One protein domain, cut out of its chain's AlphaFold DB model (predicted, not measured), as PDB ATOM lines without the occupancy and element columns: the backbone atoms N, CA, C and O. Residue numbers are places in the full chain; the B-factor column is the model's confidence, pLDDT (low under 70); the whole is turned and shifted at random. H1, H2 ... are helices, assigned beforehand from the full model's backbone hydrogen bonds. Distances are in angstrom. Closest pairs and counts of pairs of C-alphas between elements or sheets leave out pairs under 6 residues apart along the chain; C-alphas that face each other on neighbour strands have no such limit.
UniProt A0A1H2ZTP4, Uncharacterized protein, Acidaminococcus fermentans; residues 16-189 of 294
ATOM      1  N   VAL A  16     -22.904  50.654  -9.181       79.88
ATOM      2  CA  VAL A  16     -22.540  49.247  -9.401       79.88
ATOM      3  C   VAL A  16     -21.035  49.031  -9.211       79.88
ATOM      4  O   VAL A  16     -20.636  48.118  -8.489       79.88
ATOM      5  N   ALA A  17     -20.194  49.891  -9.794       81.38
ATOM      6  CA  ALA A  17     -18.744  49.829  -9.612       81.38
ATOM      7  C   ALA A  17     -18.344  49.992  -8.136       81.38
ATOM      8  O   ALA A  17     -17.536  49.209  -7.643       81.38
ATOM      9  N   ALA A  18     -18.957  50.931  -7.407       81.00
ATOM     10  CA  ALA A  18     -18.699  51.131  -5.981       81.00
ATOM     11  C   ALA A  18     -19.050  49.890  -5.139       81.00
ATOM     12  O   ALA A  18     -18.271  49.501  -4.268       81.00
ATOM     13  N   ILE A  19     -20.174  49.223  -5.431       86.00
ATOM     14  CA  ILE A  19     -20.562  47.969  -4.766       86.00
ATOM     15  C   ILE A  19     -19.537  46.865  -5.055       86.00
ATOM     16  O   ILE A  19     -19.096  46.184  -4.129       86.00
ATOM     17  N   PHE A  20     -19.106  46.701  -6.309       82.06
ATOM     18  CA  PHE A  20     -18.090  45.704  -6.657       82.06
ATOM     19  C   PHE A  20     -16.725  46.004  -6.024       82.06
ATOM     20  O   PHE A  20     -16.077  45.080  -5.537       82.06
ATOM     21  N   SER A  21     -16.301  47.268  -5.962       82.44
ATOM     22  CA  SER A  21     -15.075  47.672  -5.262       82.44
ATOM     23  C   SER A  21     -15.158  47.404  -3.759       82.44
ATOM     24  O   SER A  21     -14.197  46.897  -3.180       82.44
ATOM     25  N   PHE A  22     -16.308  47.670  -3.131       86.50
ATOM     26  CA  PHE A  22     -16.538  47.328  -1.729       86.50
ATOM     27  C   PHE A  22     -16.474  45.811  -1.504       86.50
ATOM     28  O   PHE A  22     -15.718  45.354  -0.648       86.50
ATOM     29  N   LEU A  23     -17.177  45.012  -2.313       87.38
ATOM     30  CA  LEU A  23     -17.140  43.549  -2.221       87.38
ATOM     31  C   LEU A  23     -15.729  42.988  -2.436       87.38
ATOM     32  O   LEU A  23     -15.316  42.091  -1.704       87.38
ATOM     33  N   LEU A  24     -14.971  43.540  -3.387       86.31
ATOM     34  CA  LEU A  24     -13.575  43.173  -3.608       86.31
ATOM     35  C   LEU A  24     -12.708  43.528  -2.396       86.31
ATOM     36  O   LEU A  24     -11.878  42.721  -1.994       86.31
ATOM     37  N   SER A  25     -12.915  44.696  -1.781       85.62
ATOM     38  CA  SER A  25     -12.175  45.088  -0.576       85.62
ATOM     39  C   SER A  25     -12.452  44.144   0.599       85.62
ATOM     40  O   SER A  25     -11.513  43.665   1.230       85.62
ATOM     41  N   VAL A  26     -13.720  43.782   0.827       87.12
ATOM     42  CA  VAL A  26     -14.117  42.808   1.852       87.12
ATOM     43  C   VAL A  26     -13.506  41.442   1.552       87.12
ATOM     44  O   VAL A  26     -12.917  40.824   2.437       87.12
ATOM     45  N   TYR A  27     -13.581  40.986   0.299       89.00
ATOM     46  CA  TYR A  27     -12.973  39.730  -0.131       89.00
ATOM     47  C   TYR A  27     -11.458  39.713   0.112       89.00
ATOM     48  O   TYR A  27     -10.944  38.743   0.663       89.00
ATOM     49  N   LEU A  28     -10.746  40.783  -0.251       88.31
ATOM     50  CA  LEU A  28      -9.302  40.899  -0.045       88.31
ATOM     51  C   LEU A  28      -8.934  40.891   1.441       88.31
ATOM     52  O   LEU A  28      -7.978  40.218   1.815       88.31
ATOM     53  N   VAL A  29      -9.699  41.583   2.289       88.38
ATOM     54  CA  VAL A  29      -9.497  41.569   3.747       88.38
ATOM     55  C   VAL A  29      -9.676  40.155   4.301       88.38
ATOM     56  O   VAL A  29      -8.794  39.663   5.001       88.38
ATOM     57  N   VAL A  30     -10.762  39.468   3.939       87.12
ATOM     58  CA  VAL A  30     -11.035  38.092   4.390       87.12
ATOM     59  C   VAL A  30      -9.979  37.109   3.875       87.12
ATOM     60  O   VAL A  30      -9.507  36.252   4.621       87.12
ATOM     61  N   TYR A  31      -9.575  37.231   2.609       86.69
ATOM     62  CA  TYR A  31      -8.540  36.384   2.018       86.69
ATOM     63  C   TYR A  31      -7.177  36.596   2.689       86.69
ATOM     64  O   TYR A  31      -6.487  35.621   2.997       86.69
ATOM     65  N   ASN A  32      -6.798  37.851   2.946       84.88
ATOM     66  CA  ASN A  32      -5.551  38.183   3.629       84.88
ATOM     67  C   ASN A  32      -5.551  37.684   5.078       84.88
ATOM     68  O   ASN A  32      -4.575  37.062   5.483       84.88
ATOM     69  N   ASP A  33      -6.647  37.863   5.820       84.25
ATOM     70  CA  ASP A  33      -6.809  37.326   7.178       84.25
ATOM     71  C   ASP A  33      -6.658  35.795   7.200       84.25
ATOM     72  O   ASP A  33      -5.885  35.233   7.980       84.25
ATOM     73  N   TRP A  34      -7.309  35.095   6.265       84.69
ATOM     74  CA  TRP A  34      -7.166  33.645   6.135       84.69
ATOM     75  C   TRP A  34      -5.728  33.220   5.799       84.69
ATOM     76  O   TRP A  34      -5.190  32.280   6.399       84.69
ATOM     77  N   LYS A  35      -5.083  33.910   4.852       85.31
ATOM     78  CA  LYS A  35      -3.699  33.640   4.441       85.31
ATOM     79  C   LYS A  35      -2.718  33.871   5.594       85.31
ATOM     80  O   LYS A  35      -1.852  33.021   5.814       85.31
ATOM     81  N   ASN A  36      -2.877  34.960   6.344       84.25
ATOM     82  CA  ASN A  36      -2.049  35.296   7.502       84.25
ATOM     83  C   ASN A  36      -2.199  34.246   8.606       84.25
ATOM     84  O   ASN A  36      -1.198  33.682   9.043       84.25
ATOM     85  N   LYS A  37      -3.433  33.849   8.947       82.50
ATOM     86  CA  LYS A  37      -3.695  32.765   9.912       82.50
ATOM     87  C   LYS A  37      -3.080  31.433   9.494       82.50
ATOM     88  O   LYS A  37      -2.565  30.684  10.327       82.50
ATOM     89  N   LYS A  38      -3.107  31.101   8.200       82.94
ATOM     90  CA  LYS A  38      -2.467  29.879   7.686       82.94
ATOM     91  C   LYS A  38      -0.939  29.943   7.795       82.94
ATOM     92  O   LYS A  38      -0.330  28.950   8.206       82.94
ATOM     93  N   LYS A  39      -0.331  31.091   7.463       85.06
ATOM     94  CA  LYS A  39       1.110  31.337   7.649       85.06
ATOM     95  C   LYS A  39       1.477  31.201   9.130       85.06
ATOM     96  O   LYS A  39       2.333  30.383   9.452       85.06
ATOM     97  N   ALA A  40       0.741  31.868  10.015       83.62
ATOM     98  CA  ALA A  40       0.949  31.817  11.459       83.62
ATOM     99  C   ALA A  40       0.867  30.398  12.029       83.62
ATOM    100  O   ALA A  40       1.738  29.984  12.783       83.62
ATOM    101  N   ASN A  41      -0.115  29.590  11.620       83.44
ATOM    102  CA  ASN A  41      -0.174  28.192  12.057       83.44
ATOM    103  C   ASN A  41       1.056  27.385  11.611       83.44
ATOM    104  O   ASN A  41       1.550  26.554  12.367       83.44
ATOM    105  N   THR A  42       1.550  27.626  10.395       84.44
ATOM    106  CA  THR A  42       2.748  26.948   9.871       84.44
ATOM    107  C   THR A  42       3.992  27.326  10.665       84.44
ATOM    108  O   THR A  42       4.779  26.465  11.048       84.44
ATOM    109  N   GLU A  43       4.142  28.613  10.949       88.56
ATOM    110  CA  GLU A  43       5.237  29.140  11.756       88.56
ATOM    111  C   GLU A  43       5.169  28.648  13.202       88.56
ATOM    112  O   GLU A  43       6.192  28.292  13.780       88.56
ATOM    113  N   LEU A  44       3.964  28.506  13.756       88.44
ATOM    114  CA  LEU A  44       3.773  27.971  15.096       88.44
ATOM    115  C   LEU A  44       4.189  26.496  15.172       88.44
ATOM    116  O   LEU A  44       4.782  26.081  16.165       88.44
ATOM    117  N   TYR A  45       3.955  25.706  14.116       87.81
ATOM    118  CA  TYR A  45       4.496  24.345  14.026       87.81
ATOM    119  C   TYR A  45       6.026  24.340  13.999       87.81
ATOM    120  O   TYR A  45       6.634  23.556  14.725       87.81
ATOM    121  N   ALA A  46       6.647  25.232  13.222       88.31
ATOM    122  CA  ALA A  46       8.102  25.357  13.177       88.31
ATOM    123  C   ALA A  46       8.683  25.739  14.548       88.31
ATOM    124  O   ALA A  46       9.634  25.108  15.008       88.31
ATOM    125  N   LEU A  47       8.062  26.704  15.237       91.25
ATOM    126  CA  LEU A  47       8.438  27.101  16.591       91.25
ATOM    127  C   LEU A  47       8.373  25.912  17.560       91.25
ATOM    128  O   LEU A  47       9.340  25.654  18.271       91.25
ATOM    129  N   ILE A  48       7.270  25.155  17.567       90.75
ATOM    130  CA  ILE A  48       7.126  23.968  18.427       90.75
ATOM    131  C   ILE A  48       8.235  22.953  18.136       90.75
ATOM    132  O   ILE A  48       8.885  22.489  19.070       90.75
ATOM    133  N   SER A  49       8.475  22.621  16.863       89.25
ATOM    134  CA  SER A  49       9.510  21.658  16.474       89.25
ATOM    135  C   SER A  49      10.904  22.088  16.927       89.25
ATOM    136  O   SER A  49      11.665  21.254  17.407       89.25
ATOM    137  N   ILE A  50      11.227  23.377  16.828       91.06
ATOM    138  CA  ILE A  50      12.517  23.917  17.267       91.06
ATOM    139  C   ILE A  50      12.657  23.860  18.785       91.06
ATOM    140  O   ILE A  50      13.702  23.452  19.287       91.06
ATOM    141  N   LEU A  51      11.612  24.232  19.525       93.81
ATOM    142  CA  LEU A  51      11.639  24.183  20.985       93.81
ATOM    143  C   LEU A  51      11.785  22.740  21.489       93.81
ATOM    144  O   LEU A  51      12.586  22.497  22.386       93.81
ATOM    145  N   ILE A  52      11.059  21.784  20.895       91.69
ATOM    146  CA  ILE A  52      11.193  20.353  21.216       91.69
ATOM    147  C   ILE A  52      12.599  19.863  20.862       91.69
ATOM    148  O   ILE A  52      13.274  19.292  21.712       91.69
ATOM    149  N   GLY A  53      13.073  20.159  19.649       90.94
ATOM    150  CA  GLY A  53      14.413  19.779  19.207       90.94
ATOM    151  C   GLY A  53      15.514  20.337  20.110       90.94
ATOM    152  O   GLY A  53      16.485  19.639  20.386       90.94
ATOM    153  N   PHE A  54      15.349  21.553  20.639       93.75
ATOM    154  CA  PHE A  54      16.268  22.123  21.623       93.75
ATOM    155  C   PHE A  54      16.224  21.376  22.966       93.75
ATOM    156  O   PHE A  54      17.269  21.109  23.559       93.75
ATOM    157  N   VAL A  55      15.030  21.007  23.447       94.69
ATOM    158  CA  VAL A  55      14.886  20.199  24.669       94.69
ATOM    159  C   VAL A  55      15.600  18.858  24.515       94.69
ATOM    160  O   VAL A  55      16.408  18.511  25.378       94.69
ATOM    161  N   ASP A  56      15.370  18.155  23.409       92.00
ATOM    162  CA  ASP A  56      16.002  16.863  23.136       92.00
ATOM    163  C   ASP A  56      17.512  17.002  22.938       92.00
ATOM    164  O   ASP A  56      18.281  16.188  23.447       92.00
ATOM    165  N   PHE A  57      17.961  18.061  22.257       92.81
ATOM    166  CA  PHE A  57      19.379  18.373  22.100       92.81
ATOM    167  C   PHE A  57      20.084  18.458  23.455       92.81
ATOM    168  O   PHE A  57      21.131  17.834  23.628       92.81
ATOM    169  N   VAL A  58      19.510  19.181  24.422       94.62
ATOM    170  CA  VAL A  58      20.118  19.329  25.749       94.62
ATOM    171  C   VAL A  58      20.147  17.992  26.497       94.62
ATOM    172  O   VAL A  58      21.193  17.627  27.031       94.62
ATOM    173  N   GLN A  59      19.045  17.229  26.498       93.81
ATOM    174  CA  GLN A  59      19.008  15.918  27.164       93.81
ATOM    175  C   GLN A  59      20.027  14.943  26.560       93.81
ATOM    176  O   GLN A  59      20.834  14.354  27.281       93.81
ATOM    177  N   ASN A  60      20.054  14.832  25.233       91.12
ATOM    178  CA  ASN A  60      20.911  13.882  24.530       91.12
ATOM    179  C   ASN A  60      22.388  14.286  24.547       91.12
ATOM    180  O   ASN A  60      23.262  13.424  24.572       91.12
ATOM    181  N   THR A  61      22.682  15.588  24.549       90.62
ATOM    182  CA  THR A  61      24.065  16.074  24.512       90.62
ATOM    183  C   THR A  61      24.719  16.081  25.884       90.62
ATOM    184  O   THR A  61      25.905  15.770  25.980       90.62
ATOM    185  N   PHE A  62      23.977  16.456  26.927       93.25
ATOM    186  CA  PHE A  62      24.569  16.754  28.230       93.25
ATOM    187  C   PHE A  62      24.193  15.739  29.316       93.25
ATOM    188  O   PHE A  62      24.946  15.590  30.277       93.25
ATOM    189  N   PHE A  63      23.084  15.004  29.184       90.75
ATOM    190  CA  PHE A  63      22.588  14.139  30.266       90.75
ATOM    191  C   PHE A  63      22.459  12.650  29.910       90.75
ATOM    192  O   PHE A  63      22.337  11.836  30.820       90.75
ATOM    193  N   HIS A  64      22.544  12.266  28.632       82.00
ATOM    194  CA  HIS A  64      22.333  10.876  28.202       82.00
ATOM    195  C   HIS A  64      23.495   9.924  28.548       82.00
ATOM    196  O   HIS A  64      23.277   8.890  29.173       82.00
ATOM    197  N   ASN A  65      24.736  10.260  28.179       82.00
ATOM    198  CA  ASN A  65      25.909   9.407  28.424       82.00
ATOM    199  C   ASN A  65      26.724   9.950  29.600       82.00
ATOM    200  O   ASN A  65      27.674  10.692  29.402       82.00
ATOM    201  N   THR A  66      26.325   9.621  30.829       88.12
ATOM    202  CA  THR A  66      27.012  10.073  32.060       88.12
ATOM    203  C   THR A  66      27.389   8.901  32.973       88.12
ATOM    204  O   THR A  66      27.450   9.017  34.199       88.12
ATOM    205  N   ALA A  67      27.615   7.733  32.365       85.50
ATOM    206  CA  ALA A  67      27.921   6.497  33.075       85.50
ATOM    207  C   ALA A  67      29.358   6.496  33.611       85.50
ATOM    208  O   ALA A  67      29.581   6.135  34.767       85.50
ATOM    209  N   THR A  68      30.320   6.938  32.797       89.25
ATOM    210  CA  THR A  68      31.744   6.930  33.149       89.25
ATOM    211  C   THR A  68      32.280   8.337  33.421       89.25
ATOM    212  O   THR A  68      31.671   9.348  33.057       89.25
ATOM    213  N   LEU A  69      33.434   8.411  34.093       89.69
ATOM    214  CA  LEU A  69      34.148   9.676  34.281       89.69
ATOM    215  C   LEU A  69      34.655  10.230  32.939       89.69
ATOM    216  O   LEU A  69      34.587  11.438  32.714       89.69
ATOM    217  N   GLU A  70      35.105   9.356  32.034       91.31
ATOM    218  CA  GLU A  70      35.560   9.725  30.691       91.31
ATOM    219  C   GLU A  70      34.441  10.374  29.861       91.31
ATOM    220  O   GLU A  70      34.657  11.421  29.245       91.31
ATOM    221  N   ASP A  71      33.223   9.824  29.913       92.06
ATOM    222  CA  ASP A  71      32.064  10.435  29.255       92.06
ATOM    223  C   ASP A  71      31.832  11.864  29.764       92.06
ATOM    224  O   ASP A  71      31.662  12.805  28.984       92.06
ATOM    225  N   CYS A  72      31.884  12.046  31.086       93.56
ATOM    226  CA  CYS A  72      31.666  13.345  31.715       93.56
ATOM    227  C   CYS A  72      32.796  14.334  31.397       93.56
ATOM    228  O   CYS A  72      32.527  15.513  31.178       93.56
ATOM    229  N   LEU A  73      34.045  13.870  31.290       92.19
ATOM    230  CA  LEU A  73      35.170  14.682  30.820       92.19
ATOM    231  C   LEU A  73      34.939  15.186  29.392       92.19
ATOM    232  O   LEU A  73      35.179  16.360  29.100       92.19
ATOM    233  N   ASN A  74      34.451  14.321  28.504       92.75
ATOM    234  CA  ASN A  74      34.136  14.691  27.126       92.75
ATOM    235  C   ASN A  74      32.975  15.691  27.059       92.75
ATOM    236  O   ASN A  74      33.047  16.661  26.301       92.75
ATOM    237  N   ILE A  75      31.947  15.515  27.892       93.75
ATOM    238  CA  ILE A  75      30.835  16.465  28.014       93.75
ATOM    239  C   ILE A  75      31.329  17.828  28.510       93.75
ATOM    240  O   ILE A  75      31.060  18.839  27.868       93.75
ATOM    241  N   VAL A  76      32.109  17.870  29.594       93.06
ATOM    242  CA  VAL A  76      32.696  19.104  30.152       93.06
ATOM    243  C   VAL A  76      33.538  19.848  29.114       93.06
ATOM    244  O   VAL A  76      33.426  21.069  28.987       93.06
ATOM    245  N   LYS A  77      34.338  19.130  28.316       91.44
ATOM    246  CA  LYS A  77      35.084  19.725  27.194       91.44
ATOM    247  C   LYS A  77      34.146  20.292  26.128       91.44
ATOM    248  O   LYS A  77      34.359  21.415  25.678       91.44
ATOM    249  N   LYS A  78      33.102  19.546  25.755       90.94
ATOM    250  CA  LYS A  78      32.113  19.957  24.748       90.94
ATOM    251  C   LYS A  78      31.322  21.193  25.171       90.94
ATOM    252  O   LYS A  78      31.024  22.020  24.322       90.94
ATOM    253  N   ILE A  79      31.008  21.339  26.457       91.38
ATOM    254  CA  ILE A  79      30.318  22.520  26.993       91.38
ATOM    255  C   ILE A  79      31.133  23.791  26.715       91.38
ATOM    256  O   ILE A  79      30.590  24.779  26.231       91.38
ATOM    257  N   LYS A  80      32.452  23.746  26.941       86.00
ATOM    258  CA  LYS A  80      33.347  24.896  26.723       86.00
ATOM    259  C   LYS A  80      33.522  25.269  25.247       86.00
ATOM    260  O   LYS A  80      33.798  26.425  24.948       86.00
ATOM    261  N   SER A  81      33.400  24.304  24.338       86.88
ATOM    262  CA  SER A  81      33.623  24.487  22.897       86.88
ATOM    263  C   SER A  81      32.344  24.437  22.061       86.88
ATOM    264  O   SER A  81      32.410  24.289  20.840       86.88
ATOM    265  N   LEU A  82      31.176  24.534  22.699       88.44
ATOM    266  CA  LEU A  82      29.902  24.398  22.014       88.44
ATOM    267  C   LEU A  82      29.697  25.533  21.003       88.44
ATOM    268  O   LEU A  82      29.729  26.710  21.363       88.44
ATOM    269  N   ASP A  83      29.404  25.180  19.750       88.00
ATOM    270  CA  ASP A  83      28.909  26.158  18.783       88.00
ATOM    271  C   ASP A  83      27.504  26.609  19.195       88.00
ATOM    272  O   ASP A  83      26.523  25.866  19.094       88.00
ATOM    273  N   LYS A  84      27.418  27.848  19.678       89.94
ATOM    274  CA  LYS A  84      26.175  28.456  20.156       89.94
ATOM    275  C   LYS A  84      25.286  28.975  19.024       89.94
ATOM    276  O   LYS A  84      24.268  29.592  19.312       89.94
ATOM    277  N   ASN A  85      25.610  28.745  17.748       88.50
ATOM    278  CA  ASN A  85      24.738  29.067  16.609       88.50
ATOM    279  C   ASN A  85      23.704  27.961  16.332       88.50
ATOM    280  O   ASN A  85      23.498  27.547  15.195       88.50
ATOM    281  N   ILE A  86      23.037  27.489  17.385       85.12
ATOM    282  CA  ILE A  86      22.085  26.370  17.320       85.12
ATOM    283  C   ILE A  86      20.747  26.815  16.714       85.12
ATOM    284  O   ILE A  86      20.102  26.073  15.978       85.12
ATOM    285  N   LEU A  87      20.324  28.036  17.041       84.62
ATOM    286  CA  LEU A  87      19.051  28.626  16.646       84.62
ATOM    287  C   LEU A  87      19.264  29.872  15.787       84.62
ATOM    288  O   LEU A  87      20.033  30.773  16.143       84.62
ATOM    289  N   ASP A  88      18.496  29.950  14.703       82.38
ATOM    290  CA  ASP A  88      18.325  31.150  13.886       82.38
ATOM    291  C   ASP A  88      17.155  31.980  14.439       82.38
ATOM    292  O   ASP A  88      16.008  31.856  14.009       82.38
ATOM    293  N   TYR A  89      17.450  32.795  15.454       77.00
ATOM    294  CA  TYR A  89      16.466  33.577  16.211       77.00
ATOM    295  C   TYR A  89      15.958  34.835  15.493       77.00
ATOM    296  O   TYR A  89      15.102  35.527  16.030       77.00
ATOM    297  N   ASN A  90      16.440  35.121  14.279       74.62
ATOM    298  CA  ASN A  90      15.969  36.246  13.461       74.62
ATOM    299  C   ASN A  90      14.754  35.886  12.595       74.62
ATOM    300  O   ASN A  90      14.329  36.669  11.749       74.62
ATOM    301  N   ARG A  91      14.224  34.674  12.748       78.06
ATOM    302  CA  ARG A  91      13.132  34.170  11.921       78.06
ATOM    303  C   ARG A  91      11.776  34.684  12.389       78.06
ATOM    304  O   ARG A  91      11.475  34.659  13.581       78.06
ATOM    305  N   ASP A  92      10.924  35.004  11.413       74.81
ATOM    306  CA  ASP A  92       9.540  35.465  11.598       74.81
ATOM    307  C   ASP A  92       8.734  34.604  12.584       74.81
ATOM    308  O   ASP A  92       7.935  35.124  13.358       74.81
ATOM    309  N   TYR A  93       8.978  33.287  12.621       77.88
ATOM    310  CA  TYR A  93       8.218  32.373  13.474       77.88
ATOM    311  C   TYR A  93       8.417  32.587  14.985       77.88
ATOM    312  O   TYR A  93       7.639  32.031  15.760       77.88
ATOM    313  N   PHE A  94       9.413  33.369  15.421       79.38
ATOM    314  CA  PHE A  94       9.568  33.776  16.823       79.38
ATOM    315  C   PHE A  94       8.744  35.024  17.192       79.38
ATOM    316  O   PHE A  94       8.457  35.225  18.373       79.38
ATOM    317  N   TYR A  95       8.339  35.832  16.207       79.50
ATOM    318  CA  TYR A  95       7.777  37.176  16.398       79.50
ATOM    319  C   TYR A  95       6.524  37.416  15.543       79.50
ATOM    320  O   TYR A  95       6.356  38.478  14.951       79.50
ATOM    321  N   ASN A  96       5.649  36.417  15.439       83.62
ATOM    322  CA  ASN A  96       4.442  36.524  14.628       83.62
ATOM    323  C   ASN A  96       3.291  37.190  15.405       83.62
ATOM    324  O   ASN A  96       2.790  36.618  16.371       83.62
ATOM    325  N   ASP A  97       2.822  38.344  14.932       82.94
ATOM    326  CA  ASP A  97       1.747  39.134  15.559       82.94
ATOM    327  C   ASP A  97       0.381  38.419  15.643       82.94
ATOM    328  O   ASP A  97      -0.471  38.797  16.443       82.94
ATOM    329  N   GLU A  98       0.158  37.361  14.858       86.25
ATOM    330  CA  GLU A  98      -1.050  36.523  14.927       86.25
ATOM    331  C   GLU A  98      -1.016  35.530  16.105       86.25
ATOM    332  O   GLU A  98      -1.990  34.808  16.368       86.25
ATOM    333  N   TYR A  99       0.117  35.419  16.802       89.00
ATOM    334  CA  TYR A  99       0.217  34.590  17.993       89.00
ATOM    335  C   TYR A  99      -0.493  35.233  19.180       89.00
ATOM    336  O   TYR A  99      -0.570  36.448  19.334       89.00
ATOM    337  N   ASP A 100      -0.977  34.384  20.079       91.38
ATOM    338  CA  ASP A 100      -1.475  34.834  21.369       91.38
ATOM    339  C   ASP A 100      -0.380  35.575  22.143       91.38
ATOM    340  O   ASP A 100       0.763  35.114  22.228       91.38
ATOM    341  N   GLU A 101      -0.750  36.692  22.763       92.62
ATOM    342  CA  GLU A 101       0.169  37.564  23.490       92.62
ATOM    343  C   GLU A 101       0.990  36.801  24.542       92.62
ATOM    344  O   GLU A 101       2.197  37.005  24.675       92.62
ATOM    345  N   LYS A 102       0.377  35.853  25.265       94.25
ATOM    346  CA  LYS A 102       1.082  35.084  26.303       94.25
ATOM    347  C   LYS A 102       2.076  34.098  25.701       94.25
ATOM    348  O   LYS A 102       3.054  33.750  26.364       94.25
ATOM    349  N   VAL A 103       1.815  33.613  24.486       93.50
ATOM    350  CA  VAL A 103       2.774  32.805  23.726       93.50
ATOM    351  C   VAL A 103       3.926  33.686  23.268       93.50
ATOM    352  O   VAL A 103       5.066  33.332  23.550       93.50
ATOM    353  N   LEU A 104       3.653  34.857  22.685       92.31
ATOM    354  CA  LEU A 104       4.691  35.810  22.278       92.31
ATOM    355  C   LEU A 104       5.603  36.208  23.438       92.31
ATOM    356  O   LEU A 104       6.819  36.151  23.299       92.31
ATOM    357  N   GLN A 105       5.039  36.519  24.605       93.75
ATOM    358  CA  GLN A 105       5.817  36.851  25.802       93.75
ATOM    359  C   GLN A 105       6.764  35.712  26.219       93.75
ATOM    360  O   GLN A 105       7.920  35.959  26.563       93.75
ATOM    361  N   LYS A 106       6.301  34.454  26.181       95.81
ATOM    362  CA  LYS A 106       7.134  33.291  26.532       95.81
ATOM    363  C   LYS A 106       8.201  33.006  25.478       95.81
ATOM    364  O   LYS A 106       9.355  32.783  25.841       95.81
ATOM    365  N   THR A 107       7.847  33.108  24.202       94.56
ATOM    366  CA  THR A 107       8.785  32.987  23.085       94.56
ATOM    367  C   THR A 107       9.871  34.062  23.152       94.56
ATOM    368  O   THR A 107      11.054  33.742  23.059       94.56
ATOM    369  N   ALA A 108       9.502  35.318  23.416       92.44
ATOM    370  CA  ALA A 108      10.450  36.414  23.584       92.44
ATOM    371  C   ALA A 108      11.390  36.183  24.776       92.44
ATOM    372  O   ALA A 108      12.599  36.362  24.637       92.44
ATOM    373  N   ALA A 109      10.871  35.722  25.920       93.88
ATOM    374  CA  ALA A 109      11.697  35.387  27.082       93.88
ATOM    375  C   ALA A 109      12.702  34.258  26.783       93.88
ATOM    376  O   ALA A 109      13.855  34.328  27.212       93.88
ATOM    377  N   PHE A 110      12.293  33.240  26.016       95.62
ATOM    378  CA  PHE A 110      13.192  32.187  25.541       95.62
ATOM    379  C   PHE A 110      14.292  32.747  24.626       95.62
ATOM    380  O   PHE A 110      15.469  32.482  24.867       95.62
ATOM    381  N   VAL A 111      13.938  33.567  23.630       94.38
ATOM    382  CA  VAL A 111      14.921  34.158  22.704       94.38
ATOM    383  C   VAL A 111      15.889  35.092  23.432       94.38
ATOM    384  O   VAL A 111      17.094  35.009  23.213       94.38
ATOM    385  N   GLN A 112      15.404  35.932  24.350       91.81
ATOM    386  CA  GLN A 112      16.259  36.797  25.170       91.81
ATOM    387  C   GLN A 112      17.283  35.985  25.972       91.81
ATOM    388  O   GLN A 112      18.466  36.321  25.979       91.81
ATOM    389  N   ARG A 113      16.849  34.883  26.601       94.25
ATOM    390  CA  ARG A 113      17.749  33.969  27.317       94.25
ATOM    391  C   ARG A 113      18.758  33.310  26.384       94.25
ATOM    392  O   ARG A 113      19.924  33.213  26.748       94.25
ATOM    393  N   TYR A 114      18.333  32.896  25.193       94.50
ATOM    394  CA  TYR A 114      19.229  32.311  24.197       94.50
ATOM    395  C   TYR A 114      20.310  33.301  23.756       94.50
ATOM    396  O   TYR A 114      21.487  32.950  23.736       94.50
ATOM    397  N   VAL A 115      19.940  34.550  23.462       91.50
ATOM    398  CA  VAL A 115      20.894  35.599  23.071       91.50
ATOM    399  C   VAL A 115      21.868  35.911  24.211       91.50
ATOM    400  O   VAL A 115      23.068  36.023  23.968       91.50
ATOM    401  N   ALA A 116      21.384  35.988  25.455       90.81
ATOM    402  CA  ALA A 116      22.243  36.183  26.623       90.81
ATOM    403  C   ALA A 116      23.235  35.020  26.806       90.81
ATOM    404  O   ALA A 116      24.433  35.245  26.959       90.81
ATOM    405  N   TRP A 117      22.756  33.777  26.714       93.88
ATOM    406  CA  TRP A 117      23.595  32.580  26.790       93.88
ATOM    407  C   TRP A 117      24.623  32.502  25.650       93.88
ATOM    408  O   TRP A 117      25.773  32.129  25.880       93.88
ATOM    409  N   LYS A 118      24.247  32.920  24.435       92.00
ATOM    410  CA  LYS A 118      25.154  33.019  23.283       92.00
ATOM    411  C   LYS A 118      26.324  33.975  23.542       92.00
ATOM    412  O   LYS A 118      27.418  33.730  23.047       92.00
ATOM    413  N   GLY A 119      26.101  35.044  24.307       89.94
ATOM    414  CA  GLY A 119      27.140  36.003  24.694       89.94
ATOM    415  C   GLY A 119      28.027  35.552  25.861       89.94
ATOM    416  O   GLY A 119      29.107  36.111  26.047       89.94
ATOM    417  N   TYR A 120      27.603  34.555  26.639       92.75
ATOM    418  CA  TYR A 120      28.386  34.035  27.759       92.75
ATOM    419  C   TYR A 120      29.567  33.195  27.262       92.75
ATOM    420  O   TYR A 120      29.426  32.414  26.323       92.75
ATOM    421  N   HIS A 121      30.723  33.320  27.909       90.12
ATOM    422  CA  HIS A 121      31.911  32.525  27.613       90.12
ATOM    423  C   HIS A 121      32.565  32.105  28.928       90.12
ATOM    424  O   HIS A 121      32.715  32.936  29.821       90.12
ATOM    425  N   CYS A 122      32.969  30.840  29.035       90.75
ATOM    426  CA  CYS A 122      33.712  30.349  30.192       90.75
ATOM    427  C   CYS A 122      35.106  30.991  30.223       90.75
ATOM    428  O   CYS A 122      35.911  30.751  29.321       90.75
ATOM    429  N   ALA A 123      35.391  31.792  31.246       89.19
ATOM    430  CA  ALA A 123      36.681  32.429  31.475       89.19
ATOM    431  C   ALA A 123      37.628  31.525  32.278       89.19
ATOM    432  O   ALA A 123      38.823  31.469  31.985       89.19
ATOM    433  N   ILE A 124      37.097  30.798  33.263       89.12
ATOM    434  CA  ILE A 124      37.837  29.821  34.071       89.12
ATOM    435  C   ILE A 124      37.240  28.420  33.938       89.12
ATOM    436  O   ILE A 124      36.168  28.222  33.366       89.12
ATOM    437  N   GLU A 125      37.941  27.402  34.443       87.88
ATOM    438  CA  GLU A 125      37.483  26.023  34.269       87.88
ATOM    439  C   GLU A 125      36.141  25.732  34.945       87.88
ATOM    440  O   GLU A 125      35.337  24.999  34.363       87.88
ATOM    441  N   LEU A 126      35.912  26.325  36.121       92.69
ATOM    442  CA  LEU A 126      34.701  26.160  36.927       92.69
ATOM    443  C   LEU A 126      33.450  26.771  36.277       92.69
ATOM    444  O   LEU A 126      32.350  26.286  36.533       92.69
ATOM    445  N   ASP A 127      33.610  27.729  35.357       94.06
ATOM    446  CA  ASP A 127      32.496  28.385  34.651       94.06
ATOM    447  C   ASP A 127      31.664  27.415  33.803       94.06
ATOM    448  O   ASP A 127      30.582  27.770  33.335       94.06
ATOM    449  N   VAL A 128      32.136  26.178  33.605       94.81
ATOM    450  CA  VAL A 128      31.343  25.099  33.004       94.81
ATOM    451  C   VAL A 128      30.034  24.852  33.763       94.81
ATOM    452  O   VAL A 128      29.024  24.525  33.142       94.81
ATOM    453  N   PHE A 129      30.016  25.033  35.086       96.56
ATOM    454  CA  PHE A 129      28.808  24.865  35.890       96.56
ATOM    455  C   PHE A 129      27.823  26.016  35.670       96.56
ATOM    456  O   PHE A 129      26.633  25.763  35.464       96.56
ATOM    457  N   SER A 130      28.314  27.256  35.597       95.69
ATOM    458  CA  SER A 130      27.519  28.414  35.179       95.69
ATOM    459  C   SER A 130      26.955  28.255  33.762       95.69
ATOM    460  O   SER A 130      25.759  28.452  33.544       95.69
ATOM    461  N   GLU A 131      27.774  27.823  32.801       96.06
ATOM    462  CA  GLU A 131      27.342  27.549  31.424       96.06
ATOM    463  C   GLU A 131      26.215  26.500  31.394       96.06
ATOM    464  O   GLU A 131      25.197  26.691  30.725       96.06
ATOM    465  N   MET A 132      26.327  25.431  32.187       96.38
ATOM    466  CA  MET A 132      25.268  24.424  32.301       96.38
ATOM    467  C   MET A 132      24.008  24.936  32.986       96.38
ATOM    468  O   MET A 132      22.905  24.603  32.549       96.38
ATOM    469  N   ASN A 133      24.140  25.777  34.010       96.38
ATOM    470  CA  ASN A 133      23.003  26.451  34.630       96.38
ATOM    471  C   ASN A 133      22.246  27.331  33.625       96.38
ATOM    472  O   ASN A 133      21.011  27.318  33.606       96.38
ATOM    473  N   LEU A 134      22.957  28.037  32.739       95.88
ATOM    474  CA  LEU A 134      22.351  28.817  31.656       95.88
ATOM    475  C   LEU A 134      21.636  27.920  30.633       95.88
ATOM    476  O   LEU A 134      20.488  28.202  30.280       95.88
ATOM    477  N   ILE A 135      22.259  26.813  30.212       95.94
ATOM    478  CA  ILE A 135      21.652  25.828  29.298       95.94
ATOM    479  C   ILE A 135      20.373  25.233  29.906       95.94
ATOM    480  O   ILE A 135      19.335  25.175  29.241       95.94
ATOM    481  N   ILE A 136      20.404  24.846  31.186       96.50
ATOM    482  CA  ILE A 136      19.234  24.340  31.912       96.50
ATOM    483  C   ILE A 136      18.136  25.408  31.982       96.50
ATOM    484  O   ILE A 136      16.970  25.125  31.692       96.50
ATOM    485  N   ALA A 137      18.481  26.646  32.342       96.38
ATOM    486  CA  ALA A 137      17.528  27.748  32.424       96.38
ATOM    487  C   ALA A 137      16.871  28.052  31.067       96.38
ATOM    488  O   ALA A 137      15.694  28.434  31.018       96.38
ATOM    489  N   LEU A 138      17.610  27.871  29.972       96.69
ATOM    490  CA  LEU A 138      17.108  28.002  28.613       96.69
ATOM    491  C   LEU A 138      16.188  26.833  28.227       96.69
ATOM    492  O   LEU A 138      15.093  27.069  27.716       96.69
ATOM    493  N   GLN A 139      16.565  25.589  28.543       97.00
ATOM    494  CA  GLN A 139      15.734  24.402  28.301       97.00
ATOM    495  C   GLN A 139      14.400  24.482  29.055       97.00
ATOM    496  O   GLN A 139      13.343  24.199  28.492       97.00
ATOM    497  N   ARG A 140      14.427  24.941  30.312       97.38
ATOM    498  CA  ARG A 140      13.212  25.196  31.098       97.38
ATOM    499  C   ARG A 140      12.334  26.269  30.451       97.38
ATOM    500  O   ARG A 140      11.126  26.082  30.336       97.38
ATOM    501  N   SER A 141      12.930  27.350  29.941       97.56
ATOM    502  CA  SER A 141      12.194  28.385  29.199       97.56
ATOM    503  C   SER A 141      11.563  27.849  27.906       97.56
ATOM    504  O   SER A 141      10.456  28.262  27.550       97.56
ATOM    505  N   ALA A 142      12.225  26.915  27.213       96.88
ATOM    506  CA  ALA A 142      11.655  26.240  26.048       96.88
ATOM    507  C   ALA A 142      10.426  25.405  26.440       96.88
ATOM    508  O   ALA A 142       9.361  25.557  25.839       96.88
ATOM    509  N   ILE A 143      10.537  24.600  27.503       97.25
ATOM    510  CA  ILE A 143       9.434  23.791  28.045       97.25
ATOM    511  C   ILE A 143       8.249  24.673  28.450       97.25
ATOM    512  O   ILE A 143       7.114  24.401  28.059       97.25
ATOM    513  N   GLU A 144       8.490  25.764  29.181       96.62
ATOM    514  CA  GLU A 144       7.438  26.715  29.557       96.62
ATOM    515  C   GLU A 144       6.711  27.292  28.335       96.62
ATOM    516  O   GLU A 144       5.485  27.444  28.354       96.62
ATOM    517  N   THR A 145       7.454  27.586  27.266       95.81
ATOM    518  CA  THR A 145       6.902  28.103  26.009       95.81
ATOM    519  C   THR A 145       6.037  27.049  25.317       95.81
ATOM    520  O   THR A 145       4.889  27.338  24.976       95.81
ATOM    521  N   ILE A 146       6.512  25.804  25.202       94.38
ATOM    522  CA  ILE A 146       5.746  24.680  24.633       94.38
ATOM    523  C   ILE A 146       4.447  24.452  25.419       94.38
ATOM    524  O   ILE A 146       3.364  24.338  24.837       94.38
ATOM    525  N   LEU A 147       4.525  24.427  26.754       93.25
ATOM    526  CA  LEU A 147       3.357  24.238  27.616       93.25
ATOM    527  C   LEU A 147       2.355  25.392  27.481       93.25
ATOM    528  O   LEU A 147       1.144  25.149  27.507       93.25
ATOM    529  N   LYS A 148       2.833  26.630  27.295       94.00
ATOM    530  CA  LYS A 148       1.973  27.792  27.041       94.00
ATOM    531  C   LYS A 148       1.291  27.706  25.675       94.00
ATOM    532  O   LYS A 148       0.077  27.898  25.621       94.00
ATOM    533  N   ILE A 149       2.025  27.364  24.613       91.75
ATOM    534  CA  ILE A 149       1.464  27.140  23.270       91.75
ATOM    535  C   ILE A 149       0.350  26.097  23.345       91.75
ATOM    536  O   ILE A 149      -0.775  26.346  22.916       91.75
ATOM    537  N   GLN A 150       0.621  24.952  23.970       89.25
ATOM    538  CA  GLN A 150      -0.383  23.905  24.102       89.25
ATOM    539  C   GLN A 150      -1.610  24.393  24.882       89.25
ATOM    540  O   GLN A 150      -2.730  24.203  24.420       89.25
ATOM    541  N   SER A 151      -1.420  25.083  26.010       89.31
ATOM    542  CA  SER A 151      -2.524  25.615  26.821       89.31
ATOM    543  C   SER A 151      -3.448  26.552  26.041       89.31
ATOM    544  O   SER A 151      -4.654  26.524  26.270       89.31
ATOM    545  N   VAL A 152      -2.897  27.399  25.173       90.00
ATOM    546  CA  VAL A 152      -3.664  28.405  24.425       90.00
ATOM    547  C   VAL A 152      -4.347  27.797  23.199       90.00
ATOM    548  O   VAL A 152      -5.464  28.180  22.847       90.00
ATOM    549  N   TYR A 153      -3.689  26.845  22.535       86.00
ATOM    550  CA  TYR A 153      -4.124  26.350  21.230       86.00
ATOM    551  C   TYR A 153      -4.784  24.961  21.252       86.00
ATOM    552  O   TYR A 153      -5.349  24.569  20.235       86.00
ATOM    553  N   LYS A 154      -4.813  24.244  22.392       77.50
ATOM    554  CA  LYS A 154      -5.409  22.891  22.525       77.50
ATOM    555  C   LYS A 154      -6.840  22.773  21.972       77.50
ATOM    556  O   LYS A 154      -7.196  21.714  21.469       77.50
ATOM    557  N   GLY A 155      -7.646  23.834  22.058       66.69
ATOM    558  CA  GLY A 155      -9.051  23.844  21.620       66.69
ATOM    559  C   GLY A 155      -9.318  24.416  20.222       66.69
ATOM    560  O   GLY A 155     -10.474  24.476  19.817       66.69
ATOM    561  N   LYS A 156      -8.298  24.868  19.477       66.56
ATOM    562  CA  LYS A 156      -8.492  25.659  18.242       66.56
ATOM    563  C   LYS A 156      -8.580  24.833  16.939       66.56
ATOM    564  O   LYS A 156      -8.303  25.376  15.875       66.56
ATOM    565  N   ASN A 157      -8.967  23.550  16.982       54.50
ATOM    566  CA  ASN A 157      -9.046  22.663  15.797       54.50
ATOM    567  C   ASN A 157      -7.793  22.716  14.891       54.50
ATOM    568  O   ASN A 157      -7.880  22.635  13.666       54.50
ATOM    569  N   ASN A 158      -6.606  22.868  15.481       66.62
ATOM    570  CA  ASN A 158      -5.335  22.867  14.765       66.62
ATOM    571  C   ASN A 158      -4.507  21.631  15.151       66.62
ATOM    572  O   ASN A 158      -4.731  21.008  16.186       66.62
ATOM    573  N   LYS A 159      -3.527  21.262  14.317       72.50
ATOM    574  CA  LYS A 159      -2.676  20.076  14.543       72.50
ATOM    575  C   LYS A 159      -1.690  20.253  15.712       72.50
ATOM    576  O   LYS A 159      -0.854  19.389  15.954       72.50
ATOM    577  N   ILE A 160      -1.767  21.359  16.456       71.50
ATOM    578  CA  ILE A 160      -0.868  21.662  17.577       71.50
ATOM    579  C   ILE A 160      -1.055  20.652  18.706       71.50
ATOM    580  O   ILE A 160      -0.076  20.167  19.266       71.50
ATOM    581  N   SER A 161      -2.304  20.282  19.001       66.94
ATOM    582  CA  SER A 161      -2.617  19.269  20.015       66.94
ATOM    583  C   SER A 161      -2.056  17.887  19.666       66.94
ATOM    584  O   SER A 161      -1.688  17.149  20.571       66.94
ATOM    585  N   SER A 162      -1.926  17.554  18.375       72.81
ATOM    586  CA  SER A 162      -1.285  16.306  17.935       72.81
ATOM    587  C   SER A 162       0.247  16.340  17.969       72.81
ATOM    588  O   SER A 162       0.863  15.284  18.014       72.81
ATOM    589  N   LEU A 163       0.871  17.525  17.958       76.25
ATOM    590  CA  LEU A 163       2.333  17.661  18.051       76.25
ATOM    591  C   LEU A 163       2.833  17.579  19.499       76.25
ATOM    592  O   LEU A 163       3.933  17.096  19.756       76.25
ATOM    593  N   ILE A 164       2.024  18.048  20.451       81.81
ATOM    594  CA  ILE A 164       2.341  18.037  21.881       81.81
ATOM    595  C   ILE A 164       1.366  17.082  22.569       81.81
ATOM    596  O   ILE A 164       0.367  17.508  23.159       81.81
ATOM    597  N   THR A 165       1.656  15.786  22.455       82.25
ATOM    598  CA  THR A 165       0.882  14.717  23.099       82.25
ATOM    599  C   THR A 165       0.931  14.834  24.625       82.25
ATOM    600  O   THR A 165       1.795  15.512  25.195       82.25
ATOM    601  N   ASP A 166      -0.008  14.178  25.311       82.75
ATOM    602  CA  ASP A 166      -0.018  14.161  26.778       82.75
ATOM    603  C   ASP A 166       1.221  13.443  27.355       82.75
ATOM    604  O   ASP A 166       1.756  13.895  28.370       82.75
ATOM    605  N   ASP A 167       1.756  12.435  26.656       85.12
ATOM    606  CA  ASP A 167       3.017  11.770  27.013       85.12
ATOM    607  C   ASP A 167       4.213  12.722  26.888       85.12
ATOM    608  O   ASP A 167       4.973  12.896  27.843       85.12
ATOM    609  N   ASN A 168       4.337  13.434  25.758       85.12
ATOM    610  CA  ASN A 168       5.401  14.427  25.559       85.12
ATOM    611  C   ASN A 168       5.345  15.513  26.638       85.12
ATOM    612  O   ASN A 168       6.370  15.945  27.164       85.12
ATOM    613  N   ARG A 169       4.136  15.936  27.021       87.00
ATOM    614  CA  ARG A 169       3.924  16.869  28.133       87.00
ATOM    615  C   ARG A 169       4.424  16.298  29.455       87.00
ATOM    616  O   ARG A 169       5.029  17.045  30.223       87.00
ATOM    617  N   ALA A 170       4.105  15.045  29.768       90.62
ATOM    618  CA  ALA A 170       4.534  14.417  31.013       90.62
ATOM    619  C   ALA A 170       6.066  14.345  31.080       90.62
ATOM    620  O   ALA A 170       6.647  14.757  32.084       90.62
ATOM    621  N   VAL A 171       6.709  13.952  29.977       92.12
ATOM    622  CA  VAL A 171       8.172  13.950  29.833       92.12
ATOM    623  C   VAL A 171       8.751  15.352  30.040       92.12
ATOM    624  O   VAL A 171       9.643  15.528  30.863       92.12
ATOM    625  N   MET A 172       8.209  16.379  29.381       93.25
ATOM    626  CA  MET A 172       8.687  17.761  29.540       93.25
ATOM    627  C   MET A 172       8.534  18.288  30.970       93.25
ATOM    628  O   MET A 172       9.422  18.974  31.467       93.25
ATOM    629  N   LYS A 173       7.425  17.973  31.650       94.19
ATOM    630  CA  LYS A 173       7.241  18.345  33.060       94.19
ATOM    631  C   LYS A 173       8.268  17.664  33.956       94.19
ATOM    632  O   LYS A 173       8.870  18.330  34.790       94.19
ATOM    633  N   HIS A 174       8.500  16.371  33.740       94.94
ATOM    634  CA  HIS A 174       9.521  15.630  34.467       94.94
ATOM    635  C   HIS A 174      10.916  16.233  34.248       94.94
ATOM    636  O   HIS A 174      11.654  16.440  35.209       94.94
ATOM    637  N   ILE A 175      11.251  16.591  33.003       95.56
ATOM    638  CA  ILE A 175      12.505  17.278  32.679       95.56
ATOM    639  C   ILE A 175      12.605  18.621  33.415       95.56
ATOM    640  O   ILE A 175      13.637  18.887  34.023       95.56
ATOM    641  N   ASP A 176      11.561  19.461  33.417       96.19
ATOM    642  CA  ASP A 176      11.585  20.748  34.141       96.19
ATOM    643  C   ASP A 176      11.809  20.566  35.653       96.19
ATOM    644  O   ASP A 176      12.568  21.321  36.265       96.19
ATOM    645  N   GLU A 177      11.194  19.549  36.258       95.25
ATOM    646  CA  GLU A 177      11.386  19.210  37.672       95.25
ATOM    647  C   GLU A 177      12.817  18.749  37.968       95.25
ATOM    648  O   GLU A 177      13.448  19.264  38.892       95.25
ATOM    649  N   GLN A 178      13.365  17.837  37.158       94.81
ATOM    650  CA  GLN A 178      14.756  17.394  37.295       94.81
ATOM    651  C   GLN A 178      15.738  18.552  37.099       94.81
ATOM    652  O   GLN A 178      16.705  18.688  37.845       94.81
ATOM    653  N   ASN A 179      15.462  19.425  36.137       95.69
ATOM    654  CA  ASN A 179      16.287  20.582  35.834       95.69
ATOM    655  C   ASN A 179      16.350  21.596  36.980       95.69
ATOM    656  O   ASN A 179      17.394  22.209  37.176       95.69
ATOM    657  N   LYS A 180      15.270  21.776  37.755       95.06
ATOM    658  CA  LYS A 180      15.302  22.613  38.970       95.06
ATOM    659  C   LYS A 180      16.324  22.080  39.971       95.06
ATOM    660  O   LYS A 180      17.192  22.829  40.401       95.06
ATOM    661  N   ILE A 181      16.261  20.778  40.253       94.81
ATOM    662  CA  ILE A 181      17.171  20.108  41.190       94.81
ATOM    663  C   ILE A 181      18.616  20.207  40.688       94.81
ATOM    664  O   ILE A 181      19.501  20.621  41.428       94.81
ATOM    665  N   LYS A 182      18.857  19.880  39.410       95.69
ATOM    666  CA  LYS A 182      20.201  19.943  38.820       95.69
ATOM    667  C   LYS A 182      20.783  21.350  38.848       95.69
ATOM    668  O   LYS A 182      21.969  21.482  39.123       95.69
ATOM    669  N   ALA A 183      19.972  22.375  38.586       96.62
ATOM    670  CA  ALA A 183      20.442  23.755  38.608       96.62
ATOM    671  C   ALA A 183      20.922  24.178  40.006       96.62
ATOM    672  O   ALA A 183      21.995  24.764  40.148       96.62
ATOM    673  N   ASP A 184      20.165  23.822  41.048       96.25
ATOM    674  CA  ASP A 184      20.579  24.079  42.428       96.25
ATOM    675  C   ASP A 184      21.877  23.331  42.771       96.25
ATOM    676  O   ASP A 184      22.781  23.918  43.366       96.25
ATOM    677  N   CYS A 185      22.019  22.074  42.330       97.12
ATOM    678  CA  CYS A 185      23.243  21.307  42.556       97.12
ATOM    679  C   CYS A 185      24.460  21.863  41.806       97.12
ATOM    680  O   CYS A 185      25.552  21.917  42.369       97.12
ATOM    681  N   PHE A 186      24.296  22.290  40.550       97.50
ATOM    682  CA  PHE A 186      25.376  22.915  39.783       97.50
ATOM    683  C   PHE A 186      25.845  24.215  40.432       97.50
ATOM    684  O   PHE A 186      27.050  24.410  40.564       97.50
ATOM    685  N   ARG A 187      24.915  25.059  40.904       97.00
ATOM    686  CA  ARG A 187      25.250  26.293  41.633       97.00
ATOM    687  C   ARG A 187      26.009  25.996  42.932       97.00
ATOM    688  O   ARG A 187      27.033  26.619  43.196       97.00
ATOM    689  N   ALA A 188      25.534  25.029  43.718       97.38
ATOM    690  CA  ALA A 188      26.173  24.650  44.975       97.38
ATOM    691  C   ALA A 188      27.607  24.141  44.758       97.38
ATOM    692  O   ALA A 188      28.539  24.612  45.405       97.38
ATOM    693  N   VAL A 189      27.801  23.223  43.807       97.25
ATOM    694  CA  VAL A 189      29.127  22.675  43.486       97.25
ATOM    695  C   VAL A 189      30.075  23.744  42.962       97.25
ATOM    696  O   VAL A 189      31.228  23.776  43.387       97.25
TER     697      VAL A 189
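AT A GLANCE: This is residues 16 to 189 of the 294 residues of an uncharacterized protein of Acidaminococcus fermentans (UniProt A0A1H2ZTP4). Three helices, H3, H4 and H6, lie side by side in a layer with H4 in the middle; the very long H1 packs on H4 with residues 48 to 58, and its residues 16 to 32 stick out as an arm. Short H2 meets one end of H4 at a corner, about perpendicular at 78 degrees, with residues 76 to 80 of H2 touching residues 128 to 132 of H4. The printed part, 174 residues with six named helices, H1 to H6 in order, is all helix and loose, with a radius of gyration of 20.7 A for the C-alphas and spans of 81 by 34 by 22 A.

IN THESE COORDINATES: H1, residues 16 to 63, spans 69.6 A from C-alpha 16 at (-22.540, 49.247, -9.401). H2 is 69 to 80, H3 101 to 119, H4 127 to 153, 39.1 A, H5 160 to 163, and H6 166 to 189, ending at C-alpha 189 (29.127, 22.675, 43.486).

HOW THE PARTS SIT: H4 is the hub, touching five helices. The closest C-alphas of H1 and H4, Leu 51 and Ala 142, are 5.5 A apart. H3 and H4 form a hairpin at a shallow tilt of 16 degrees. Every O i to N i+4 pair is within hydrogen-bond range in H1, H3, H4 and H6.

THE WHOLE: The printed part has no cut. The link H2 to H3 is long. Residues 155 to 158 and 161 have pLDDT under 70.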